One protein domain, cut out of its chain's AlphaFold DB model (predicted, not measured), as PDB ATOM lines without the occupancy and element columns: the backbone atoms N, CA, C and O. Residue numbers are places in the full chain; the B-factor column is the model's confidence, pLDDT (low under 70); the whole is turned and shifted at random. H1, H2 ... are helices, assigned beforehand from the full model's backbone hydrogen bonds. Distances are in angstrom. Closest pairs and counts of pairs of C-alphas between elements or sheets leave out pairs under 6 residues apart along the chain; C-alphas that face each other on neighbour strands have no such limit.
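This is residues 4 to 72 of the 430 residues of the protein "HAD superfamily hydrolase" of Natrialba magadii (strain ATCC 43099 / DSM 3394 / CCM 3739 / CIP 104546 / IAM 13178 / JCM 8861 / NBRC 102185 / NCIMB 2190 / MS3) (UniProt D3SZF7). The long helix H3 makes one side of a narrow rod; H2 folds back over part of it as a helical hairpin, and the short helix H4 packs across H2 and the last part of H3. H1 packs on H4 at the end of the rod away from the free loop between H2 and H3. The printed part has 69 residues with four named helices, in order H1, H2, H3, H4, and no named strand: all helix. It is only just compact, close to loose, with a radius of gyration of the C-alphas of 13.2 A, and spans 44 by 19 by 16 A.

H3, residues 35 to 58, is 35.1 A long, from C-alpha 35 at (543.739, 237.099, 684.642) to C-alpha 58 at (525.763, 241.674, 714.472). H2, residues 16 to 28, is 18.0 A long. H4, residues 62 to 71, is 14.4 A long and ends at C-alpha 71 at (537.084, 252.959, 705.500). H1, residues 4 to 13, is 14.1 A long and begins at C-alpha 4 at (529.789, 255.404, 721.272).

H3 touches H2 with residues 41 to 52 alone; the closest C-alphas are those of Tyr 22 and Leu 48, 5.7 A apart. This hairpin has a steep tilt of 42 degrees, opposite ways. H3 touches H4 with residues 52 to 56 alone, closest at the C-alphas of Arg 56 and Gly 62, 3.7 A, at a steep tilt of 48 degrees, opposite ways. H4 touches H2, about perpendicular at 75 degrees, with the C-alphas of Arg 20 and Ala 70 closest at 4.6 A. H4 touches H1 at a steep tilt of 66 degrees, the same way, with the C-alphas of Leu 10 and Ala 69 closest at 7.3 A. H1 and H3 are close but not clearly touching, while H1 and H2 meet only through their link. The helix packing is mostly crossed, with 0 of 4 touching pairs at a shallow tilt. In H1, H2, H3 and H4 every O i to N i+4 pair is within hydrogen-bond range.

The C-alphas of Asp 5 and Asp 33 are the two farthest apart, 44.3 A. Residues 31 to 36, of which 35 and 36 belong to H3, stand free. The links H1 to H2 and H3 to H4 are tight, and H2 to H3 is short. The printed part has no cut; its mean pLDDT is 93.1, and no printed residue is under 70.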
ATOM      1  N   TYR A   4     528.420 255.639 720.804       92.62
ATOM      2  CA  TYR A   4     529.789 255.404 721.272       92.62
ATOM      3  C   TYR A   4     530.053 253.955 721.693       92.62
ATOM      4  O   TYR A   4     531.096 253.407 721.345       92.62
ATOM      5  N   ASP A   5     529.121 253.306 722.399       93.25
ATOM      6  CA  ASP A   5     529.276 251.905 722.809       93.25
ATOM      7  C   ASP A   5     529.320 250.976 721.586       93.25
ATOM      8  O   ASP A   5     530.056 249.990 721.576       93.25
ATOM      9  N   LEU A   6     528.535 251.288 720.546       92.88
ATOM     10  CA  LEU A   6     528.492 250.506 719.307       92.88
ATOM     11  C   LEU A   6     529.797 250.640 718.519       92.88
ATOM     12  O   LEU A   6     530.351 249.623 718.107       92.88
ATOM     13  N   VAL A   7     530.322 251.859 718.360       93.56
ATOM     14  CA  VAL A   7     531.620 252.080 717.696       93.56
ATOM     15  C   VAL A   7     532.763 251.485 718.518       93.56
ATOM     16  O   VAL A   7     533.649 250.845 717.959       93.56
ATOM     17  N   TYR A   8     532.724 251.593 719.850       95.25
ATOM     18  CA  TYR A   8     533.699 250.916 720.707       95.25
ATOM     19  C   TYR A   8     533.684 249.405 720.462       95.25
ATOM     20  O   TYR A   8     534.732 248.808 720.228       95.25
ATOM     21  N   ARG A   9     532.494 248.795 720.475       95.31
ATOM     22  CA  ARG A   9     532.317 247.363 720.229       95.31
ATOM     23  C   ARG A   9     532.829 246.952 718.847       95.31
ATOM     24  O   ARG A   9     533.509 245.941 718.740       95.31
ATOM     25  N   LEU A  10     532.554 247.748 717.814       95.81
ATOM     26  CA  LEU A  10     533.008 247.507 716.442       95.81
ATOM     27  C   LEU A  10     534.538 247.405 716.342       95.81
ATOM     28  O   LEU A  10     535.059 246.461 715.758       95.81
ATOM     29  N   TYR A  11     535.264 248.350 716.939       96.88
ATOM     30  CA  TYR A  11     536.730 248.365 716.871       96.88
ATOM     31  C   TYR A  11     537.416 247.437 717.887       96.88
ATOM     32  O   TYR A  11     538.611 247.187 717.748       96.88
ATOM     33  N   ASP A  12     536.698 246.946 718.903       96.44
ATOM     34  CA  ASP A  12     537.219 246.000 719.902       96.44
ATOM     35  C   ASP A  12     536.992 244.531 719.498       96.44
ATOM     36  O   ASP A  12     537.861 243.688 719.715       96.44
ATOM     37  N   GLU A  13     535.840 244.217 718.892       95.94
ATOM     38  CA  GLU A  13     535.461 242.838 718.550       95.94
ATOM     39  C   GLU A  13     535.955 242.391 717.162       95.94
ATOM     40  O   GLU A  13     536.188 241.196 716.971       95.94
ATOM     41  N   TYR A  14     536.155 243.316 716.214       96.69
ATOM     42  CA  TYR A  14     536.495 242.988 714.824       96.69
ATOM     43  C   TYR A  14     537.897 243.454 714.432       96.69
ATOM     44  O   TYR A  14     538.374 244.519 714.832       96.69
ATOM     45  N   ASP A  15     538.545 242.676 713.564       96.12
ATOM     46  CA  ASP A  15     539.823 243.034 712.946       96.12
ATOM     47  C   ASP A  15     539.622 244.044 711.803       96.12
ATOM     48  O   ASP A  15     539.703 243.729 710.612       96.12
ATOM     49  N   THR A  16     539.318 245.278 712.199       96.06
ATOM     50  CA  THR A  16     539.073 246.418 711.303       96.06
ATOM     51  C   THR A  16     540.330 246.880 710.562       96.06
ATOM     52  O   THR A  16     540.231 247.477 709.495       96.06
ATOM     53  N   THR A  17     541.525 246.571 711.082       96.38
ATOM     54  CA  THR A  17     542.789 246.882 710.394       96.38
ATOM     55  C   THR A  17     542.902 246.071 709.111       96.38
ATOM     56  O   THR A  17     543.019 246.653 708.038       96.38
ATOM     57  N   THR A  18     542.783 244.744 709.211       95.81
ATOM     58  CA  THR A  18     542.829 243.864 708.037       95.81
ATOM     59  C   THR A  18     541.660 244.134 707.089       95.81
ATOM     60  O   THR A  18     541.836 244.122 705.875       95.81
ATOM     61  N   LEU A  19     540.460 244.407 707.621       96.88
ATOM     62  CA  LEU A  19     539.303 244.786 706.804       96.88
ATOM     63  C   LEU A  19     539.605 246.010 705.923       96.88
ATOM     64  O   LEU A  19     539.339 245.972 704.724       96.88
ATOM     65  N   ARG A  20     540.201 247.063 706.499       95.50
ATOM     66  CA  ARG A  20     540.575 248.276 705.763       95.50
ATOM     67  C   ARG A  20     541.678 248.030 704.737       95.50
ATOM     68  O   ARG A  20     541.609 248.591 703.654       95.50
ATOM     69  N   GLU A  21     542.657 247.173 705.032       95.06
ATOM     70  CA  GLU A  21     543.685 246.788 704.047       95.06
ATOM     71  C   GLU A  21     543.066 246.112 702.810       95.06
ATOM     72  O   GLU A  21     543.477 246.386 701.682       95.06
ATOM     73  N   TYR A  22     542.049 245.262 703.003       95.94
ATOM     74  CA  TYR A  22     541.297 244.673 701.893       95.94
ATOM     75  C   TYR A  22     540.470 245.711 701.130       95.94
ATOM     76  O   TYR A  22     540.491 245.696 699.901       95.94
ATOM     77  N   GLN A  23     539.776 246.604 701.842       95.25
ATOM     78  CA  GLN A  23     538.996 247.693 701.245       95.25
ATOM     79  C   GLN A  23     539.885 248.578 700.362       95.25
ATOM     80  O   GLN A  23     539.642 248.713 699.168       95.25
ATOM     81  N   GLU A  24     540.994 249.072 700.917       92.88
ATOM     82  CA  GLU A  24     541.967 249.909 700.214       92.88
ATOM     83  C   GLU A  24     542.523 249.217 698.961       92.88
ATOM     84  O   GLU A  24     542.634 249.826 697.894       92.88
ATOM     85  N   PHE A  25     542.840 247.922 699.063       92.50
ATOM     86  CA  PHE A  25     543.287 247.153 697.910       92.50
ATOM     87  C   PHE A  25     542.213 247.084 696.824       92.50
ATOM     88  O   PHE A  25     542.536 247.322 695.664       92.50
ATOM     89  N   VAL A  26     540.965 246.767 697.179       92.06
ATOM     90  CA  VAL A  26     539.852 246.622 696.228       92.06
ATOM     91  C   VAL A  26     539.546 247.942 695.519       92.06
ATOM     92  O   VAL A  26     539.390 247.928 694.295       92.06
ATOM     93  N   ASP A  27     539.548 249.050 696.259       90.94
ATOM     94  CA  ASP A  27     539.196 250.395 695.792       90.94
ATOM     95  C   ASP A  27     540.220 250.988 694.822       90.94
ATOM     96  O   ASP A  27     539.875 251.620 693.820       90.94
ATOM     97  N   ILE A  28     541.508 250.783 695.106       88.81
ATOM     98  CA  ILE A  28     542.603 251.388 694.333       88.81
ATOM     99  C   ILE A  28     543.034 250.483 693.177       88.81
ATOM    100  O   ILE A  28     543.754 250.931 692.270       88.81
ATOM    101  N   PHE A  29     542.650 249.202 693.196       86.06
ATOM    102  CA  PHE A  29     543.130 248.254 692.205       86.06
ATOM    103  C   PHE A  29     542.749 248.705 690.791       86.06
ATOM    104  O   PHE A  29     541.568 248.823 690.462       86.06
ATOM    105  N   PRO A  30     543.734 248.940 689.909       76.81
ATOM    106  CA  PRO A  30     543.436 249.424 688.577       76.81
ATOM    107  C   PRO A  30     542.704 248.350 687.772       76.81
ATOM    108  O   PRO A  30     542.999 247.158 687.884       76.81
ATOM    109  N   ALA A  31     541.823 248.778 686.869       72.56
ATOM    110  CA  ALA A  31     541.256 247.892 685.863       72.56
ATOM    111  C   ALA A  31     542.387 247.320 684.987       72.56
ATOM    112  O   ALA A  31     542.997 248.030 684.183       72.56
ATOM    113  N   VAL A  32     542.698 246.036 685.163       82.69
ATOM    114  CA  VAL A  32     543.764 245.339 684.432       82.69
ATOM    115  C   VAL A  32     543.232 244.071 683.773       82.69
ATOM    116  O   VAL A  32     542.577 243.248 684.401       82.69
ATOM    117  N   ASP A  33     543.600 243.851 682.509       80.75
ATOM    118  CA  ASP A  33     543.185 242.669 681.727       80.75
ATOM    119  C   ASP A  33     543.941 241.376 682.106       80.75
ATOM    120  O   ASP A  33     543.798 240.322 681.474       80.75
ATOM    121  N   SER A  34     544.804 241.437 683.122       88.69
ATOM    122  CA  SER A  34     545.584 240.290 683.578       88.69
ATOM    123  C   SER A  34     544.709 239.355 684.403       88.69
ATOM    124  O   SER A  34     544.280 239.697 685.498       88.69
ATOM    125  N   ARG A  35     544.514 238.124 683.920       84.69
ATOM    126  CA  ARG A  35     543.739 237.099 684.642       84.69
ATOM    127  C   ARG A  35     544.244 236.849 686.060       84.69
ATOM    128  O   ARG A  35     543.437 236.735 686.961       84.69
ATOM    129  N   VAL A  36     545.563 236.812 686.252       87.56
ATOM    130  CA  VAL A  36     546.172 236.602 687.578       87.56
ATOM    131  C   VAL A  36     545.856 237.770 688.511       87.56
ATOM    132  O   VAL A  36     545.578 237.579 689.686       87.56
ATOM    133  N   ALA A  37     545.885 238.989 687.979       87.00
ATOM    134  CA  ALA A  37     545.569 240.187 688.740       87.00
ATOM    135  C   ALA A  37     544.078 240.222 689.124       87.00
ATOM    136  O   ALA A  37     543.750 240.532 690.263       87.00
ATOM    137  N   LEU A  38     543.198 239.822 688.200       87.81
ATOM    138  CA  LEU A  38     541.762 239.687 688.446       87.81
ATOM    139  C   LEU A  38     541.439 238.591 689.468       87.81
ATOM    140  O   LEU A  38     540.571 238.804 690.300       87.81
ATOM    141  N   GLU A  39     542.132 237.448 689.433       88.12
ATOM    142  CA  GLU A  39     541.978 236.383 690.438       88.12
ATOM    143  C   GLU A  39     542.342 236.896 691.840       88.12
ATOM    144  O   GLU A  39     541.555 236.746 692.766       88.12
ATOM    145  N   HIS A  40     543.473 237.596 691.991       89.44
ATOM    146  CA  HIS A  40     543.849 238.196 693.278       89.44
ATOM    147  C   HIS A  40     542.864 239.263 693.763       89.44
ATOM    148  O   HIS A  40     542.600 239.345 694.961       89.44
ATOM    149  N   TRP A  41     542.326 240.074 692.851       93.19
ATOM    150  CA  TRP A  41     541.291 241.048 693.185       93.19
ATOM    151  C   TRP A  41     539.993 240.377 693.634       93.19
ATOM    152  O   TRP A  41     539.421 240.781 694.638       93.19
ATOM    153  N   GLN A  42     539.563 239.315 692.947       91.12
ATOM    154  CA  GLN A  42     538.374 238.546 693.323       91.12
ATOM    155  C   GLN A  42     538.530 237.900 694.701       91.12
ATOM    156  O   GLN A  42     537.643 238.051 695.531       91.12
ATOM    157  N   ASP A  43     539.670 237.257 694.967       93.56
ATOM    158  CA  ASP A  43     539.948 236.648 696.272       93.56
ATOM    159  C   ASP A  43     539.927 237.698 697.401       93.56
ATOM    160  O   ASP A  43     539.379 237.453 698.475       93.56
ATOM    161  N   ALA A  44     540.505 238.881 697.158       94.50
ATOM    162  CA  ALA A  44     540.492 239.988 698.110       94.50
ATOM    163  C   ALA A  44     539.078 240.543 698.339       94.50
ATOM    164  O   ALA A  44     538.692 240.781 699.481       94.50
ATOM    165  N   ASN A  45     538.297 240.706 697.270       94.44
ATOM    166  CA  ASN A  45     536.921 241.186 697.335       94.44
ATOM    167  C   ASN A  45     535.992 240.192 698.055       94.44
ATOM    168  O   ASN A  45     535.141 240.600 698.840       94.44
ATOM    169  N   ASP A  46     536.168 238.887 697.841       96.38
ATOM    170  CA  ASP A  46     535.393 237.852 698.533       96.38
ATOM    171  C   ASP A  46     535.695 237.832 700.045       96.38
ATOM    172  O   ASP A  46     534.782 237.692 700.864       96.38
ATOM    173  N   GLU A  47     536.962 238.010 700.433       96.81
ATOM    174  CA  GLU A  47     537.365 238.110 701.843       96.81
ATOM    175  C   GLU A  47     536.855 239.408 702.493       96.81
ATOM    176  O   GLU A  47     536.347 239.369 703.618       96.81
ATOM    177  N   LEU A  48     536.928 240.539 701.778       96.88
ATOM    178  CA  LEU A  48     536.349 241.820 702.194       96.88
ATOM    179  C   LEU A  48     534.854 241.674 702.492       96.88
ATOM    180  O   LEU A  48     534.400 241.998 703.591       96.88
ATOM    181  N   GLU A  49     534.095 241.118 701.545       97.44
ATOM    182  CA  GLU A  49     532.655 240.925 701.693       97.44
ATOM    183  C   GLU A  49     532.311 239.951 702.816       97.44
ATOM    184  O   GLU A  49     531.363 240.179 703.568       97.44
ATOM    185  N   SER A  50     533.081 238.874 702.986       97.06
ATOM    186  CA  SER A  50     532.901 237.943 704.105       97.06
ATOM    187  C   SER A  50     532.995 238.665 705.455       97.06
ATOM    188  O   SER A  50     532.117 238.506 706.308       97.06
ATOM    189  N   ARG A  51     534.005 239.527 705.626       97.38
ATOM    190  CA  ARG A  51     534.220 240.293 706.863       97.38
ATOM    191  C   ARG A  51     533.176 241.387 707.070       97.38
ATOM    192  O   ARG A  51     532.649 241.510 708.176       97.38
ATOM    193  N   LYS A  52     532.814 242.139 706.020       97.75
ATOM    194  CA  LYS A  52     531.705 243.109 706.085       97.75
ATOM    195  C   LYS A  52     530.401 242.417 706.491       97.75
ATOM    196  O   LYS A  52     529.676 242.929 707.337       97.75
ATOM    197  N   ASN A  53     530.118 241.224 705.960       97.38
ATOM    198  CA  ASN A  53     528.906 240.467 706.287       97.38
ATOM    199  C   ASN A  53     528.836 239.998 707.748       97.38
ATOM    200  O   ASN A  53     527.738 239.944 708.305       97.38
ATOM    201  N   GLU A  54     529.973 239.698 708.379       96.44
ATOM    202  CA  GLU A  54     530.026 239.391 709.813       96.44
ATOM    203  C   GLU A  54     529.528 240.591 710.632       96.44
ATOM    204  O   GLU A  54     528.549 240.474 711.374       96.44
ATOM    205  N   ILE A  55     530.087 241.779 710.375       96.44
ATOM    206  CA  ILE A  55     529.668 243.039 711.008       96.44
ATOM    207  C   ILE A  55     528.196 243.343 710.697       96.44
ATOM    208  O   ILE A  55     527.412 243.623 711.605       96.44
ATOM    209  N   ARG A  56     527.773 243.232 709.429       96.69
ATOM    210  CA  ARG A  56     526.383 243.499 709.016       96.69
ATOM    211  C   ARG A  56     525.368 242.676 709.811       96.69
ATOM    212  O   ARG A  56     524.259 243.146 710.059       96.69
ATOM    213  N   SER A  57     525.729 241.453 710.200       95.25
ATOM    214  CA  SER A  57     524.835 240.535 710.909       95.25
ATOM    215  C   SER A  57     524.693 240.813 712.411       95.25
ATOM    216  O   SER A  57     523.666 240.459 712.998       95.25
ATOM    217  N   ASP A  58     525.671 241.488 713.018       94.69
ATOM    218  CA  ASP A  58     525.763 241.674 714.472       94.69
ATOM    219  C   ASP A  58     525.273 243.047 714.966       94.69
ATOM    220  O   ASP A  58     525.050 243.238 716.171       94.69
ATOM    221  N   PHE A  59     525.058 243.995 714.048       92.75
ATOM    222  CA  PHE A  59     524.588 245.350 714.341       92.75
ATOM    223  C   PHE A  59     523.242 245.649 713.667       92.75
ATOM    224  O   PHE A  59     522.982 245.249 712.538       92.75
ATOM    225  N   ALA A  60     522.382 246.419 714.346       90.38
ATOM    226  CA  ALA A  60     521.077 246.814 713.800       90.38
ATOM    227  C   ALA A  60     521.200 247.711 712.551       90.38
ATOM    228  O   ALA A  60     520.440 247.543 711.604       90.38
ATOM    229  N   ALA A  61     522.182 248.618 712.541       91.62
ATOM    230  CA  ALA A  61     522.584 249.408 711.376       91.62
ATOM    231  C   ALA A  61     523.851 248.815 710.735       91.62
ATOM    232  O   ALA A  61     524.853 249.497 710.536       91.62
ATOM    233  N   GLY A  62     523.825 247.500 710.502       93.31
ATOM    234  CA  GLY A  62     525.001 246.720 710.134       93.31
ATOM    235  C   GLY A  62     525.719 247.184 708.872       93.31
ATOM    236  O   GLY A  62     526.945 247.159 708.856       93.31
ATOM    237  N   GLU A  63     524.989 247.660 707.859       94.81
ATOM    238  CA  GLU A  63     525.600 248.207 706.640       94.81
ATOM    239  C   GLU A  63     526.488 249.412 706.960       94.81
ATOM    240  O   GLU A  63     527.670 249.417 706.646       94.81
ATOM    241  N   THR A  64     525.948 250.389 707.689       94.56
ATOM    242  CA  THR A  64     526.680 251.594 708.088       94.56
ATOM    243  C   THR A  64     527.932 251.266 708.895       94.56
ATOM    244  O   THR A  64     528.991 251.825 708.635       94.56
ATOM    245  N   PHE A  65     527.842 250.348 709.861       95.69
ATOM    246  CA  PHE A  65     529.009 249.977 710.663       95.69
ATOM    247  C   PHE A  65     530.051 249.182 709.870       95.69
ATOM    248  O   PHE A  65     531.242 249.355 710.119       95.69
ATOM    249  N   ALA A  66     529.634 248.347 708.914       96.69
ATOM    250  CA  ALA A  66     530.560 247.650 708.027       96.69
ATOM    251  C   ALA A  66     531.323 248.634 707.129       96.69
ATOM    252  O   ALA A  66     532.539 248.505 706.997       96.69
ATOM    253  N   GLU A  67     530.642 249.649 706.589       95.44
ATOM    254  CA  GLU A  67     531.283 250.711 705.805       95.44
ATOM    255  C   GLU A  67     532.224 251.572 706.664       95.44
ATOM    256  O   GLU A  67     533.390 251.755 706.318       95.44
ATOM    257  N   ILE A  68     531.796 252.016 707.851       96.31
ATOM    258  CA  ILE A  68     532.670 252.780 708.762       96.31
ATOM    259  C   ILE A  68     533.934 251.977 709.107       96.31
ATOM    260  O   ILE A  68     535.044 252.501 708.998       96.31
ATOM    261  N   ALA A  69     533.789 250.699 709.469       96.62
ATOM    262  CA  ALA A  69     534.920 249.835 709.807       96.62
ATOM    263  C   ALA A  69     535.880 249.600 708.633       96.62
ATOM    264  O   ALA A  69     537.080 249.439 708.857       96.62
ATOM    265  N   ALA A  70     535.359 249.547 707.406       96.25
ATOM    266  CA  ALA A  70     536.158 249.294 706.216       96.25
ATOM    267  C   ALA A  70     536.951 250.525 705.764       96.25
ATOM    268  O   ALA A  70     538.056 250.367 705.256       96.25
ATOM    269  N   HIS A  71     536.443 251.738 705.995       95.00
ATOM    270  CA  HIS A  71     537.084 252.959 705.500       95.00
ATOM    271  C   HIS A  71     537.828 253.758 706.574       95.00
ATOM    272  O   HIS A  71     538.720 254.529 706.227       95.00
ATOM    273  N   THR A  72     537.521 253.587 707.864       97.06
ATOM    274  CA  THR A  72     538.059 254.465 708.919       97.06
ATOM    275  C   THR A  72     538.861 253.733 709.991       97.06
ATOM    276  O   THR A  72     538.633 252.564 710.317       97.06
TER     277      THR A  72